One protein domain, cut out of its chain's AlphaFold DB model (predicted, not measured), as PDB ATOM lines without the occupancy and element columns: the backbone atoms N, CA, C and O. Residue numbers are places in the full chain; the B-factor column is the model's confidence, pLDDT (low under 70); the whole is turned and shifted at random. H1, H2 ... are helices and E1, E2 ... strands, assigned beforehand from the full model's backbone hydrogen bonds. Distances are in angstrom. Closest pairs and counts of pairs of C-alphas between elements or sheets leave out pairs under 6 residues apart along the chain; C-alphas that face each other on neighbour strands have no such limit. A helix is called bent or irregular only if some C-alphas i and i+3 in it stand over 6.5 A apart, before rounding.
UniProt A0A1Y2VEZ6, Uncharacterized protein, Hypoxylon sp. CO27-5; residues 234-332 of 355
ATOM      1  N   ILE A 234      39.219   2.710  51.626       78.19
ATOM      2  CA  ILE A 234      37.801   2.668  51.964       78.19
ATOM      3  C   ILE A 234      37.693   2.904  53.461       78.19
ATOM      4  O   ILE A 234      38.245   2.149  54.260       78.19
ATOM      5  N   ALA A 235      36.966   3.947  53.850       76.56
ATOM      6  CA  ALA A 235      36.595   4.127  55.244       76.56
ATOM      7  C   ALA A 235      35.697   2.965  55.676       76.56
ATOM      8  O   ALA A 235      34.769   2.595  54.960       76.56
ATOM      9  N   PHE A 236      35.944   2.418  56.863       74.12
ATOM     10  CA  PHE A 236      35.211   1.262  57.381       74.12
ATOM     11  C   PHE A 236      33.665   1.348  57.268       74.12
ATOM     12  O   PHE A 236      33.055   0.342  56.911       74.12
ATOM     13  N   PRO A 237      33.004   2.509  57.487       72.19
ATOM     14  CA  PRO A 237      31.550   2.643  57.312       72.19
ATOM     15  C   PRO A 237      31.038   2.411  55.883       72.19
ATOM     16  O   PRO A 237      29.847   2.202  55.694       72.19
ATOM     17  N   ASN A 238      31.923   2.452  54.885       76.19
ATOM     18  CA  ASN A 238      31.593   2.265  53.474       76.19
ATOM     19  C   ASN A 238      31.781   0.810  53.013       76.19
ATOM     20  O   ASN A 238      31.770   0.554  51.806       76.19
ATOM     21  N   LEU A 239      32.020  -0.123  53.940       75.62
ATOM     22  CA  LEU A 239      32.001  -1.553  53.650       75.62
ATOM     23  C   LEU A 239      30.555  -2.025  53.502       75.62
ATOM     24  O   LEU A 239      29.710  -1.758  54.358       75.62
ATOM     25  N   GLU A 240      30.274  -2.729  52.413       71.25
ATOM     26  CA  GLU A 240      28.956  -3.303  52.171       71.25
ATOM     27  C   GLU A 240      28.740  -4.519  53.078       71.25
ATOM     28  O   GLU A 240      29.658  -5.295  53.368       71.25
ATOM     29  N   THR A 241      27.499  -4.707  53.527       62.59
ATOM     30  CA  THR A 241      27.120  -5.861  54.343       62.59
ATOM     31  C   THR A 241      27.401  -7.144  53.563       62.59
ATOM     32  O   THR A 241      26.739  -7.408  52.568       62.59
ATOM     33  N   GLY A 242      28.378  -7.944  54.007       65.00
ATOM     34  CA  GLY A 242      28.781  -9.194  53.347       65.00
ATOM     35  C   GLY A 242      30.145  -9.162  52.649       65.00
ATOM     36  O   GLY A 242      30.617 -10.215  52.214       65.00
ATOM     37  N   GLU A 243      30.819  -8.010  52.589       76.00
ATOM     38  CA  GLU A 243      32.220  -7.948  52.167       76.00
ATOM     39  C   GLU A 243      33.134  -8.635  53.198       76.00
ATOM     40  O   GLU A 243      33.053  -8.387  54.403       76.00
ATOM     41  N   ARG A 244      34.042  -9.507  52.737       78.31
ATOM     42  CA  ARG A 244      35.060 -10.119  53.603       78.31
ATOM     43  C   ARG A 244      36.374  -9.391  53.501       78.31
ATOM     44  O   ARG A 244      36.937  -9.232  52.417       78.31
ATOM     45  N   ILE A 245      36.890  -9.053  54.670       85.44
ATOM     46  CA  ILE A 245      38.186  -8.411  54.810       85.44
ATOM     47  C   ILE A 245      39.253  -9.473  55.070       85.44
ATOM     48  O   ILE A 245      38.987 -10.514  55.673       85.44
ATOM     49  N   PHE A 246      40.473  -9.224  54.615       84.25
ATOM     50  CA  PHE A 246      41.606 -10.128  54.783       84.25
ATOM     51  C   PHE A 246      42.877  -9.338  55.104       84.25
ATOM     52  O   PHE A 246      42.938  -8.119  54.947       84.25
ATOM     53  N   ARG A 247      43.894 -10.037  55.610       84.12
ATOM     54  CA  ARG A 247      45.218  -9.466  55.888       84.12
ATOM     55  C   ARG A 247      46.176  -9.785  54.751       84.12
ATOM     56  O   ARG A 247      45.988 -10.771  54.046       84.12
ATOM     57  N   HIS A 248      47.234  -9.001  54.621       83.31
ATOM     58  CA  HIS A 248      48.364  -9.324  53.758       83.31
ATOM     59  C   HIS A 248      49.581  -9.668  54.627       83.31
ATOM     60  O   HIS A 248      49.770  -9.059  55.679       83.31
ATOM     61  N   SER A 249      50.395 -10.649  54.235       81.19
ATOM     62  CA  SER A 249      51.560 -11.073  55.030       81.19
ATOM     63  C   SER A 249      52.665 -10.019  55.085       81.19
ATOM     64  O   SER A 249      53.357  -9.903  56.089       81.19
ATOM     65  N   GLU A 250      52.812  -9.243  54.010       80.38
ATOM     66  CA  GLU A 250      53.888  -8.253  53.847       80.38
ATOM     67  C   GLU A 250      53.404  -6.798  53.929       80.38
ATOM     68  O   GLU A 250      54.216  -5.883  54.028       80.38
ATOM     69  N   ARG A 251      52.084  -6.559  53.887       80.12
ATOM     70  CA  ARG A 251      51.503  -5.208  53.947       80.12
ATOM     71  C   ARG A 251      50.658  -5.084  55.202       80.12
ATOM     72  O   ARG A 251      49.804  -5.927  55.468       80.12
ATOM     73  N   GLN A 252      50.911  -4.035  55.977       79.25
ATOM     74  CA  GLN A 252      50.109  -3.739  57.157       79.25
ATOM     75  C   GLN A 252      48.726  -3.239  56.736       79.25
ATOM     76  O   GLN A 252      48.593  -2.576  55.713       79.25
ATOM     77  N   GLY A 253      47.712  -3.564  57.536       82.25
ATOM     78  CA  GLY A 253      46.333  -3.145  57.297       82.25
ATOM     79  C   GLY A 253      45.377  -4.303  57.027       82.25
ATOM     80  O   GLY A 253      45.722  -5.486  57.116       82.25
ATOM     81  N   LEU A 254      44.131  -3.930  56.754       85.69
ATOM     82  CA  LEU A 254      43.059  -4.830  56.344       85.69
ATOM     83  C   LEU A 254      42.632  -4.439  54.936       85.69
ATOM     84  O   LEU A 254      42.581  -3.255  54.618       85.69
ATOM     85  N   PHE A 255      42.323  -5.434  54.117       86.38
ATOM     86  CA  PHE A 255      42.039  -5.248  52.703       86.38
ATOM     87  C   PHE A 255      40.730  -5.922  52.319       86.38
ATOM     88  O   PHE A 255      40.331  -6.918  52.923       86.38
ATOM     89  N   VAL A 256      40.089  -5.396  51.284       86.12
ATOM     90  CA  VAL A 256      38.938  -5.990  50.595       86.12
ATOM     91  C   VAL A 256      39.202  -5.956  49.089       86.12
ATOM     92  O   VAL A 256      39.929  -5.086  48.619       86.12
ATOM     93  N   ILE A 257      38.653  -6.905  48.328       84.75
ATOM     94  CA  ILE A 257      38.726  -6.892  46.859       84.75
ATOM     95  C   ILE A 257      37.405  -6.358  46.309       84.75
ATOM     96  O   ILE A 257      36.359  -6.930  46.613       84.75
ATOM     97  N   ARG A 258      37.451  -5.321  45.465       81.50
ATOM     98  CA  ARG A 258      36.268  -4.793  44.765       81.50
ATOM     99  C   ARG A 258      36.424  -4.908  43.255       81.50
ATOM    100  O   ARG A 258      37.439  -4.520  42.688       81.50
ATOM    101  N   CYS A 259      35.389  -5.425  42.601       78.81
ATOM    102  CA  CYS A 259      35.303  -5.427  41.146       78.81
ATOM    103  C   CYS A 259      34.690  -4.103  40.676       78.81
ATOM    104  O   CYS A 259      33.669  -3.667  41.200       78.81
ATOM    105  N   ASN A 260      35.309  -3.463  39.687       73.25
ATOM    106  CA  ASN A 260      34.897  -2.163  39.148       73.25
ATOM    107  C   ASN A 260      34.045  -2.276  37.868       73.25
ATOM    108  O   ASN A 260      33.744  -1.262  37.236       73.25
ATOM    109  N   ARG A 261      33.664  -3.493  37.455       72.75
ATOM    110  CA  ARG A 261      32.867  -3.701  36.241       72.75
ATOM    111  C   ARG A 261      31.395  -3.355  36.454       72.75
ATOM    112  O   ARG A 261      30.776  -3.749  37.439       72.75
ATOM    113  N   LEU A 262      30.818  -2.661  35.471       59.97
ATOM    114  CA  LEU A 262      29.399  -2.298  35.442       59.97
ATOM    115  C   LEU A 262      28.527  -3.565  35.537       59.97
ATOM    116  O   LEU A 262      28.721  -4.506  34.770       59.97
ATOM    117  N   ASN A 263      27.570  -3.571  36.470       61.50
ATOM    118  CA  ASN A 263      26.676  -4.692  36.815       61.50
ATOM    119  C   ASN A 263      27.331  -5.897  37.511       61.50
ATOM    120  O   ASN A 263      26.662  -6.907  37.729       61.50
ATOM    121  N   CYS A 264      28.599  -5.801  37.909       70.69
ATOM    122  CA  CYS A 264      29.155  -6.745  38.862       70.69
ATOM    123  C   CYS A 264      28.691  -6.332  40.260       70.69
ATOM    124  O   CYS A 264      29.280  -5.438  40.863       70.69
ATOM    125  N   GLN A 265      27.631  -6.963  40.779       59.03
ATOM    126  CA  GLN A 265      27.388  -6.912  42.221       59.03
ATOM    127  C   GLN A 265      28.644  -7.469  42.877       59.03
ATOM    128  O   GLN A 265      29.022  -8.608  42.594       59.03
ATOM    129  N   THR A 266      29.330  -6.628  43.647       53.97
ATOM    130  CA  THR A 266      30.476  -6.961  44.491       53.97
ATOM    131  C   THR A 266      30.159  -8.276  45.184       53.97
ATOM    132  O   THR A 266      29.305  -8.361  46.063       53.97
ATOM    133  N   GLY A 267      30.728  -9.353  44.642       49.69
ATOM    134  CA  GLY A 267      30.265 -10.697  44.927       49.69
ATOM    135  C   GLY A 267      30.564 -10.997  46.375       49.69
ATOM    136  O   GLY A 267      31.732 -11.153  46.712       49.69
ATOM    137  N   PHE A 268      29.510 -11.052  47.190       52.44
ATOM    138  CA  PHE A 268      29.449 -11.573  48.549       52.44
ATOM    139  C   PHE A 268      30.387 -12.766  48.710       52.44
ATOM    140  O   PHE A 268      30.023 -13.931  48.535       52.44
ATOM    141  N   PHE A 269      31.636 -12.471  49.027       56.72
ATOM    142  CA  PHE A 269      32.616 -13.470  49.348       56.72
ATOM    143  C   PHE A 269      32.210 -13.927  50.735       56.72
ATOM    144  O   PHE A 269      32.617 -13.331  51.706       56.72
ATOM    145  N   THR A 270      31.369 -14.952  50.881       55.50
ATOM    146  CA  THR A 270      31.045 -15.492  52.218       55.50
ATOM    147  C   THR A 270      32.298 -15.977  52.950       55.50
ATOM    148  O   THR A 270      32.303 -16.044  54.179       55.50
ATOM    149  N   ASP A 271      33.366 -16.230  52.186       64.75
ATOM    150  CA  ASP A 271      34.710 -16.606  52.608       64.75
ATOM    151  C   ASP A 271      35.737 -15.750  51.857       64.75
ATOM    152  O   ASP A 271      35.439 -15.332  50.740       64.75
ATOM    153  N   PRO A 272      36.944 -15.537  52.403       72.19
ATOM    154  CA  PRO A 272      37.889 -14.521  51.937       72.19
ATOM    155  C   PRO A 272      38.182 -14.539  50.422       72.19
ATOM    156  O   PRO A 272      38.412 -15.616  49.867       72.19
ATOM    157  N   PRO A 273      38.237 -13.371  49.745       72.25
ATOM    158  CA  PRO A 273      38.278 -13.290  48.279       72.25
ATOM    159  C   PRO A 273      39.466 -14.012  47.637       72.25
ATOM    160  O   PRO A 273      39.330 -14.623  46.584       72.25
ATOM    161  N   LEU A 274      40.640 -13.975  48.269       74.94
ATOM    162  CA  LEU A 274      41.855 -14.610  47.746       74.94
ATOM    163  C   LEU A 274      41.991 -16.086  48.158       74.94
ATOM    164  O   LEU A 274      42.833 -16.808  47.622       74.94
ATOM    165  N   ALA A 275      41.130 -16.582  49.054       71.81
ATOM    166  CA  ALA A 275      41.122 -17.992  49.416       71.81
ATOM    167  C   ALA A 275      40.630 -18.847  48.237       71.81
ATOM    168  O   ALA A 275      39.676 -18.497  47.539       71.81
ATOM    169  N   TYR A 276      41.282 -19.994  48.018       74.31
ATOM    170  CA  TYR A 276      40.928 -20.960  46.968       74.31
ATOM    171  C   TYR A 276      40.809 -20.353  45.554       74.31
ATOM    172  O   TYR A 276      40.024 -20.843  44.732       74.31
ATOM    173  N   ASN A 277      41.575 -19.290  45.270       76.19
ATOM    174  CA  ASN A 277      41.573 -18.560  43.997       76.19
ATOM    175  C   ASN A 277      40.181 -18.030  43.604       76.19
ATOM    176  O   ASN A 277      39.835 -17.989  42.423       76.19
ATOM    177  N   ARG A 278      39.346 -17.661  44.583       77.50
ATOM    178  CA  ARG A 278      37.975 -17.196  44.330       77.50
ATOM    179  C   ARG A 278      37.930 -15.898  43.526       77.50
ATOM    180  O   ARG A 278      37.222 -15.844  42.524       77.50
ATOM    181  N   ALA A 279      38.700 -14.890  43.924       79.19
ATOM    182  CA  ALA A 279      38.806 -13.633  43.195       79.19
ATOM    183  C   ALA A 279      39.361 -13.877  41.788       79.19
ATOM    184  O   ALA A 279      38.819 -13.365  40.819       79.19
ATOM    185  N   LEU A 280      40.364 -14.745  41.658       82.50
ATOM    186  CA  LEU A 280      40.925 -15.130  40.365       82.50
ATOM    187  C   LEU A 280      39.878 -15.739  39.434       82.50
ATOM    188  O   LEU A 280      39.720 -15.259  38.317       82.50
ATOM    189  N   LYS A 281      39.082 -16.703  39.904       82.19
ATOM    190  CA  LYS A 281      37.967 -17.265  39.122       82.19
ATOM    191  C   LYS A 281      36.934 -16.203  38.743       82.19
ATOM    192  O   LYS A 281      36.405 -16.223  37.634       82.19
ATOM    193  N   HIS A 282      36.647 -15.284  39.661       83.81
ATOM    194  CA  HIS A 282      35.710 -14.192  39.431       83.81
ATOM    195  C   HIS A 282      36.193 -13.250  38.317       83.81
ATOM    196  O   HIS A 282      35.483 -13.050  37.334       83.81
ATOM    197  N   PHE A 283      37.418 -12.738  38.402       82.38
ATOM    198  CA  PHE A 283      37.972 -11.842  37.384       82.38
ATOM    199  C   PHE A 283      38.233 -12.560  36.047       82.38
ATOM    200  O   PHE A 283      37.959 -11.992  34.991       82.38
ATOM    201  N   GLN A 284      38.612 -13.843  36.064       82.94
ATOM    202  CA  GLN A 284      38.665 -14.673  34.852       82.94
ATOM    203  C   GLN A 284      37.299 -14.805  34.166       82.94
ATOM    204  O   GLN A 284      37.228 -14.752  32.943       82.94
ATOM    205  N   SER A 285      36.199 -14.928  34.924       80.94
ATOM    206  CA  SER A 285      34.843 -14.982  34.348       80.94
ATOM    207  C   SER A 285      34.446 -13.683  33.638       80.94
ATOM    208  O   SER A 285      33.627 -13.684  32.720       80.94
ATOM    209  N   HIS A 286      35.073 -12.574  34.025       79.81
ATOM    210  CA  HIS A 286      34.949 -11.295  33.348       79.81
ATOM    211  C   HIS A 286      35.908 -11.157  32.153       79.81
ATOM    212  O   HIS A 286      35.797 -10.202  31.388       79.81
ATOM    213  N   GLY A 287      36.808 -12.113  31.932       76.06
ATOM    214  CA  GLY A 287      37.818 -12.036  30.883       76.06
ATOM    215  C   GLY A 287      38.949 -11.066  31.219       76.06
ATOM    216  O   GLY A 287      39.545 -10.508  30.304       76.06
ATOM    217  N   GLU A 288      39.216 -10.821  32.508       81.12
ATOM    218  CA  GLU A 288      40.452 -10.154  32.919       81.12
ATOM    219  C   GLU A 288      41.649 -11.072  32.661       81.12
ATOM    220  O   GLU A 288      41.632 -12.256  33.011       81.12
ATOM    221  N   THR A 289      42.699 -10.504  32.080       76.56
ATOM    222  CA  THR A 289      43.981 -11.172  31.847       76.56
ATOM    223  C   THR A 289      45.062 -10.529  32.701       76.56
ATOM    224  O   THR A 289      44.935  -9.374  33.113       76.56
ATOM    225  N   GLY A 290      46.130 -11.276  32.972       74.94
ATOM    226  CA  GLY A 290      47.312 -10.741  33.629       74.94
ATOM    227  C   GLY A 290      48.001  -9.650  32.796       74.94
ATOM    228  O   GLY A 290      47.565  -9.320  31.683       74.94
ATOM    229  N   PRO A 291      49.088  -9.075  33.333       71.75
ATOM    230  CA  PRO A 291      49.895  -8.124  32.585       71.75
ATOM    231  C   PRO A 291      50.377  -8.790  31.288       71.75
ATOM    232  O   PRO A 291      50.655  -9.984  31.265       71.75
ATOM    233  N   ASP A 292      50.381  -8.035  30.192       72.75
ATOM    234  CA  ASP A 292      50.841  -8.496  28.875       72.75
ATOM    235  C   ASP A 292      50.094  -9.720  28.293       72.75
ATOM    236  O   ASP A 292      50.567 -10.364  27.358       72.75
ATOM    237  N   GLY A 293      48.883 -10.008  28.790       66.00
ATOM    238  CA  GLY A 293      48.054 -11.127  28.326       66.00
ATOM    239  C   GLY A 293      48.399 -12.473  28.971       66.00
ATOM    240  O   GLY A 293      47.895 -13.503  28.525       66.00
ATOM    241  N   GLU A 294      49.234 -12.469  30.013       74.19
ATOM    242  CA  GLU A 294      49.581 -13.658  30.791       74.19
ATOM    243  C   GLU A 294      48.414 -14.166  31.660       74.19
ATOM    244  O   GLU A 294      47.345 -13.548  31.768       74.19
ATOM    245  N   GLU A 295      48.611 -15.324  32.300       78.19
ATOM    246  CA  GLU A 295      47.645 -15.873  33.250       78.19
ATOM    247  C   GLU A 295      47.404 -14.900  34.413       78.19
ATOM    248  O   GLU A 295      48.324 -14.381  35.046       78.19
ATOM    249  N   LEU A 296      46.128 -14.661  34.711       81.88
ATOM    250  CA  LEU A 296      45.718 -13.813  35.821       81.88
ATOM    251  C   LEU A 296      46.158 -14.431  37.157       81.88
ATOM    252  O   LEU A 296      45.791 -15.566  37.461       81.88
ATOM    253  N   SER A 297      46.887 -13.673  37.978       82.06
ATOM    254  CA  SER A 297      47.392 -14.111  39.283       82.06
ATOM    255  C   SER A 297      46.692 -13.407  40.453       82.06
ATOM    256  O   SER A 297      46.099 -12.336  40.296       82.06
ATOM    257  N   ASN A 298      46.750 -13.997  41.655       80.31
ATOM    258  CA  ASN A 298      46.207 -13.353  42.861       80.31
ATOM    259  C   ASN A 298      47.004 -12.093  43.221       80.31
ATOM    260  O   ASN A 298      46.427 -11.131  43.718       80.31
ATOM    261  N   GLU A 299      48.306 -12.097  42.933       82.12
ATOM    262  CA  GLU A 299      49.217 -10.962  43.045       82.12
ATOM    263  C   GLU A 299      48.698  -9.793  42.209       82.12
ATOM    264  O   GLU A 299      48.465  -8.701  42.725       82.12
ATOM    265  N   TYR A 300      48.420 -10.041  40.927       83.06
ATOM    266  CA  TYR A 300      47.883  -9.023  40.034       83.06
ATOM    267  C   TYR A 300      46.531  -8.495  40.522       83.06
ATOM    268  O   TYR A 300      46.283  -7.288  40.491       83.06
ATOM    269  N   ILE A 301      45.660  -9.384  41.008       82.88
ATOM    270  CA  ILE A 301      44.344  -8.991  41.516       82.88
ATOM    271  C   ILE A 301      44.471  -8.119  42.761       82.88
ATOM    272  O   ILE A 301      43.769  -7.117  42.886       82.88
ATOM    273  N   PHE A 302      45.373  -8.472  43.672       83.44
ATOM    274  CA  PHE A 302      45.619  -7.680  44.863       83.44
ATOM    275  C   PHE A 302      46.146  -6.285  44.499       83.44
ATOM    276  O   PHE A 302      45.600  -5.287  44.959       83.44
ATOM    277  N   GLU A 303      47.136  -6.179  43.612       83.25
ATOM    278  CA  GLU A 303      47.719  -4.876  43.258       83.25
ATOM    279  C   GLU A 303      46.752  -3.934  42.521       83.25
ATOM    280  O   GLU A 303      46.873  -2.708  42.640       83.25
ATOM    281  N   ASN A 304      45.791  -4.481  41.769       81.38
ATOM    282  CA  ASN A 304      44.889  -3.688  40.925       81.38
ATOM    283  C   ASN A 304      43.480  -3.505  41.503       81.38
ATOM    284  O   ASN A 304      42.831  -2.510  41.185       81.38
ATOM    285  N   PHE A 305      43.013  -4.423  42.352       81.62
ATOM    286  CA  PHE A 305      41.627  -4.450  42.832       81.62
ATOM    287  C   PHE A 305      41.494  -4.530  44.359       81.62
ATOM    288  O   PHE A 305      40.368  -4.510  44.864       81.62
ATOM    289  N   ALA A 306      42.600  -4.620  45.113       85.12
ATOM    290  CA  ALA A 306      42.534  -4.505  46.566       85.12
ATOM    291  C   ALA A 306      42.422  -3.048  47.011       85.12
ATOM    292  O   ALA A 306      43.180  -2.173  46.588       85.12
ATOM    293  N   CYS A 307      41.508  -2.827  47.945       86.00
ATOM    294  CA  CYS A 307      41.334  -1.574  48.648       86.00
ATOM    295  C   CYS A 307      41.713  -1.768  50.120       86.00
ATOM    296  O   CYS A 307      41.254  -2.710  50.771       86.00
ATOM    297  N   GLU A 308      42.551  -0.880  50.646       87.00
ATOM    298  CA  GLU A 308      42.920  -0.826  52.058       87.00
ATOM    299  C   GLU A 308      41.796  -0.184  52.875       87.00
ATOM    300  O   GLU A 308      41.158   0.780  52.451       87.00
ATOM    301  N   ILE A 309      41.559  -0.703  54.073       84.44
ATOM    302  CA  ILE A 309      40.522  -0.206  54.966       84.44
ATOM    303  C   ILE A 309      41.123   0.818  55.922       84.44
ATOM    304  O   ILE A 309      41.919   0.492  56.811       84.44
ATOM    305  N   GLU A 310      40.698   2.062  55.755       81.44
ATOM    306  CA  GLU A 310      41.122   3.182  56.579       81.44
ATOM    307  C   GLU A 310      40.402   3.184  57.934       81.44
ATOM    308  O   GLU A 310      39.231   2.814  58.051       81.44
ATOM    309  N   GLY A 311      41.119   3.603  58.980       66.75
ATOM    310  CA  GLY A 311      40.555   3.730  60.324       66.75
ATOM    311  C   GLY A 311      40.277   2.394  61.014       66.75
ATOM    312  O   GLY A 311      39.538   2.364  61.992       66.75
ATOM    313  N   SER A 312      40.876   1.288  60.559       64.00
ATOM    314  CA  SER A 312      40.686  -0.043  61.160       64.00
ATOM    315  C   SER A 312      40.994  -0.117  62.665       64.00
ATOM    316  O   SER A 312      40.450  -0.973  63.357       64.00
ATOM    317  N   SER A 313      41.821   0.787  63.199       63.94
ATOM    318  CA  SER A 313      42.102   0.921  64.635       63.94
ATOM    319  C   SER A 313      40.980   1.592  65.437       63.94
ATOM    320  O   SER A 313      40.923   1.421  66.652       63.94
ATOM    321  N   MET A 314      40.096   2.342  64.774       57.38
ATOM    322  CA  MET A 314      39.002   3.112  65.380       57.38
ATOM    323  C   MET A 314      37.666   2.357  65.361       57.38
ATOM    324  O   MET A 314      36.642   2.880  65.792       57.38
ATOM    325  N   VAL A 315      37.662   1.128  64.844       63.69
ATOM    326  CA  VAL A 315      36.451   0.343  64.600       63.69
ATOM    327  C   VAL A 315      36.318  -0.745  65.659       63.69
ATOM    328  O   VAL A 315      37.299  -1.368  66.070       63.69
ATOM    329  N   SER A 316      35.083  -0.994  66.101       65.44
ATOM    330  CA  SER A 316      34.788  -2.021  67.102       65.44
ATOM    331  C   SER A 316      35.359  -3.387  66.700       65.44
ATOM    332  O   SER A 316      35.139  -3.881  65.589       65.44
ATOM    333  N   LYS A 317      36.041  -4.048  67.645       68.00
ATOM    334  CA  LYS A 317      36.616  -5.394  67.462       68.00
ATOM    335  C   LYS A 317      35.569  -6.426  67.025       68.00
ATOM    336  O   LYS A 317      35.914  -7.384  66.333       68.00
ATOM    337  N   TYR A 318      34.304  -6.237  67.406       65.56
ATOM    338  CA  TYR A 318      33.198  -7.106  67.001       65.56
ATOM    339  C   TYR A 318      32.887  -6.990  65.510       65.56
ATOM    340  O   TYR A 318      32.692  -8.003  64.845       65.56
ATOM    341  N   TRP A 319      32.935  -5.773  64.976       67.75
ATOM    342  CA  TRP A 319      32.635  -5.494  63.576       67.75
ATOM    343  C   TRP A 319      33.740  -6.008  62.645       67.75
ATOM    344  O   TRP A 319      33.476  -6.625  61.612       67.75
ATOM    345  N   ILE A 320      35.001  -5.858  63.065       72.12
ATOM    346  CA  ILE A 320      36.161  -6.448  62.382       72.12
ATOM    347  C   ILE A 320      36.046  -7.981  62.366       72.12
ATOM    348  O   ILE A 320      36.314  -8.615  61.347       72.12
ATOM    349  N   LYS A 321      35.617  -8.592  63.477       72.12
ATOM    350  CA  LYS A 321      35.428 -10.049  63.576       72.12
ATOM    351  C   LYS A 321      34.304 -10.553  62.669       72.12
ATOM    352  O   LYS A 321      34.448 -11.615  62.071       72.12
ATOM    353  N   GLU A 322      33.218  -9.798  62.546       74.12
ATOM    354  CA  GLU A 322      32.131 -10.119  61.623       74.12
ATOM    355  C   GLU A 322      32.625 -10.181  60.176       74.12
ATOM    356  O   GLU A 322      32.317 -11.141  59.481       74.12
ATOM    357  N   HIS A 323      33.471  -9.241  59.748       74.88
ATOM    358  CA  HIS A 323      33.958  -9.172  58.366       74.88
ATOM    359  C   HIS A 323      35.166 -10.085  58.094       74.88
ATOM    360  O   HIS A 323      35.374 -10.498  56.957       74.88
ATOM    361  N   LEU A 324      35.949 -10.461  59.113       72.75
ATOM    362  CA  LEU A 324      36.998 -11.487  58.985       72.75
ATOM    363  C   LEU A 324      36.423 -12.907  58.877       72.75
ATOM    364  O   LEU A 324      37.092 -13.809  58.372       72.75
ATOM    365  N   GLY A 325      35.193 -13.112  59.355       69.12
ATOM    366  CA  GLY A 325      34.572 -14.429  59.419       69.12
ATOM    367  C   GLY A 325      35.209 -15.354  60.472       69.12
ATOM    368  O   GLY A 325      36.057 -14.935  61.263       69.12
ATOM    369  N   PRO A 326      34.785 -16.631  60.524       66.44
ATOM    370  CA  PRO A 326      35.261 -17.595  61.522       66.44
ATOM    371  C   PRO A 326      36.730 -18.001  61.326       66.44
ATOM    372  O   PRO A 326      37.368 -18.467  62.267       66.44
ATOM    373  N   SER A 327      37.275 -17.820  60.122       69.00
ATOM    374  CA  SER A 327      38.658 -18.153  59.776       69.00
ATOM    375  C   SER A 327      39.306 -16.969  59.053       69.00
ATOM    376  O   SER A 327      39.185 -16.863  57.832       69.00
ATOM    377  N   PRO A 328      39.978 -16.068  59.798       70.06
ATOM    378  CA  PRO A 328      40.680 -14.927  59.223       70.06
ATOM    379  C   PRO A 328      41.703 -15.397  58.191       70.06
ATOM    380  O   PRO A 328      42.531 -16.259  58.482       70.06
ATOM    381  N   HIS A 329      41.666 -14.817  56.996       76.06
ATOM    382  CA  HIS A 329      42.616 -15.149  55.943       76.06
ATOM    383  C   HIS A 329      43.716 -14.102  55.849       76.06
ATOM    384  O   HIS A 329      43.458 -12.895  55.876       76.06
ATOM    385  N   THR A 330      44.939 -14.593  55.702       79.31
ATOM    386  CA  THR A 330      46.106 -13.790  55.367       79.31
ATOM    387  C   THR A 330      46.564 -14.219  53.984       79.31
ATOM    388  O   THR A 330      46.935 -15.376  53.792       79.31
ATOM    389  N   CYS A 331      46.528 -13.295  53.032       75.62
ATOM    390  CA  CYS A 331      47.155 -13.478  51.739       75.62
ATOM    391  C   CYS A 331      48.666 -13.553  51.943       75.62
ATOM    392  O   CYS A 331      49.271 -12.617  52.469       75.62
ATOM    393  N   THR A 332      49.249 -14.679  51.551       74.25
ATOM    394  CA  THR A 332      50.693 -14.882  51.470       74.25
ATOM    395  C   THR A 332      51.044 -15.055  50.009       74.25
ATOM    396  O   THR A 332      50.484 -15.946  49.360       74.25
TER     397      THR A 332
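AT A GLANCE: This is residues 234 to 332 of the 355 residues of an uncharacterized protein of Hypoxylon sp. CO27-5 (UniProt A0A1Y2VEZ6). This is a domain with little regular structure, in which a small antiparallel sheet, E1 E2 E3, sits between H1 and H2 toward one end and H3 at the other, and long loops, residues 234 to 245, 258 to 274 and 286 to 297, make up much of the rest. Of 99 printed residues, 39 are in named elements, in order E1 E2 H1 H2 E3 H3, class mixed. It is compact, radius of gyration of the C-alphas 13.3 A, spanning 42 by 31 by 22 A.

HOW THE PARTS SIT: E1, residues 246 to 248, and E2, 254 to 257, form a hairpin; N 246 and O 255, 2.9 A, are within hydrogen-bond range, as are O 256 and N 307 of E3, 306 to 310, 2.8 A. H1, 275 to 285, touches H2, 298 to 305, their closest C-alphas Leu 280 and Asn 298, 6.1 A. H2 and H3, 317 to 324, only graze the sheet. Every O i to N i+4 pair is within range in H2 and H3, 5 of 7 in H1.

IN THESE COORDINATES: E1 begins at C-alpha 246 (41.606, -10.128, 54.783); H3 ends at C-alpha 324 (36.998, -11.487, 58.985). H1, 16.6 A, is irregular: C-alphas 276 and 279 are 8.5 A apart.

THE WHOLE: The printed part has no cut; links E2 to H1 and H1 to H2 are long; 24 residues have pLDDT under 70.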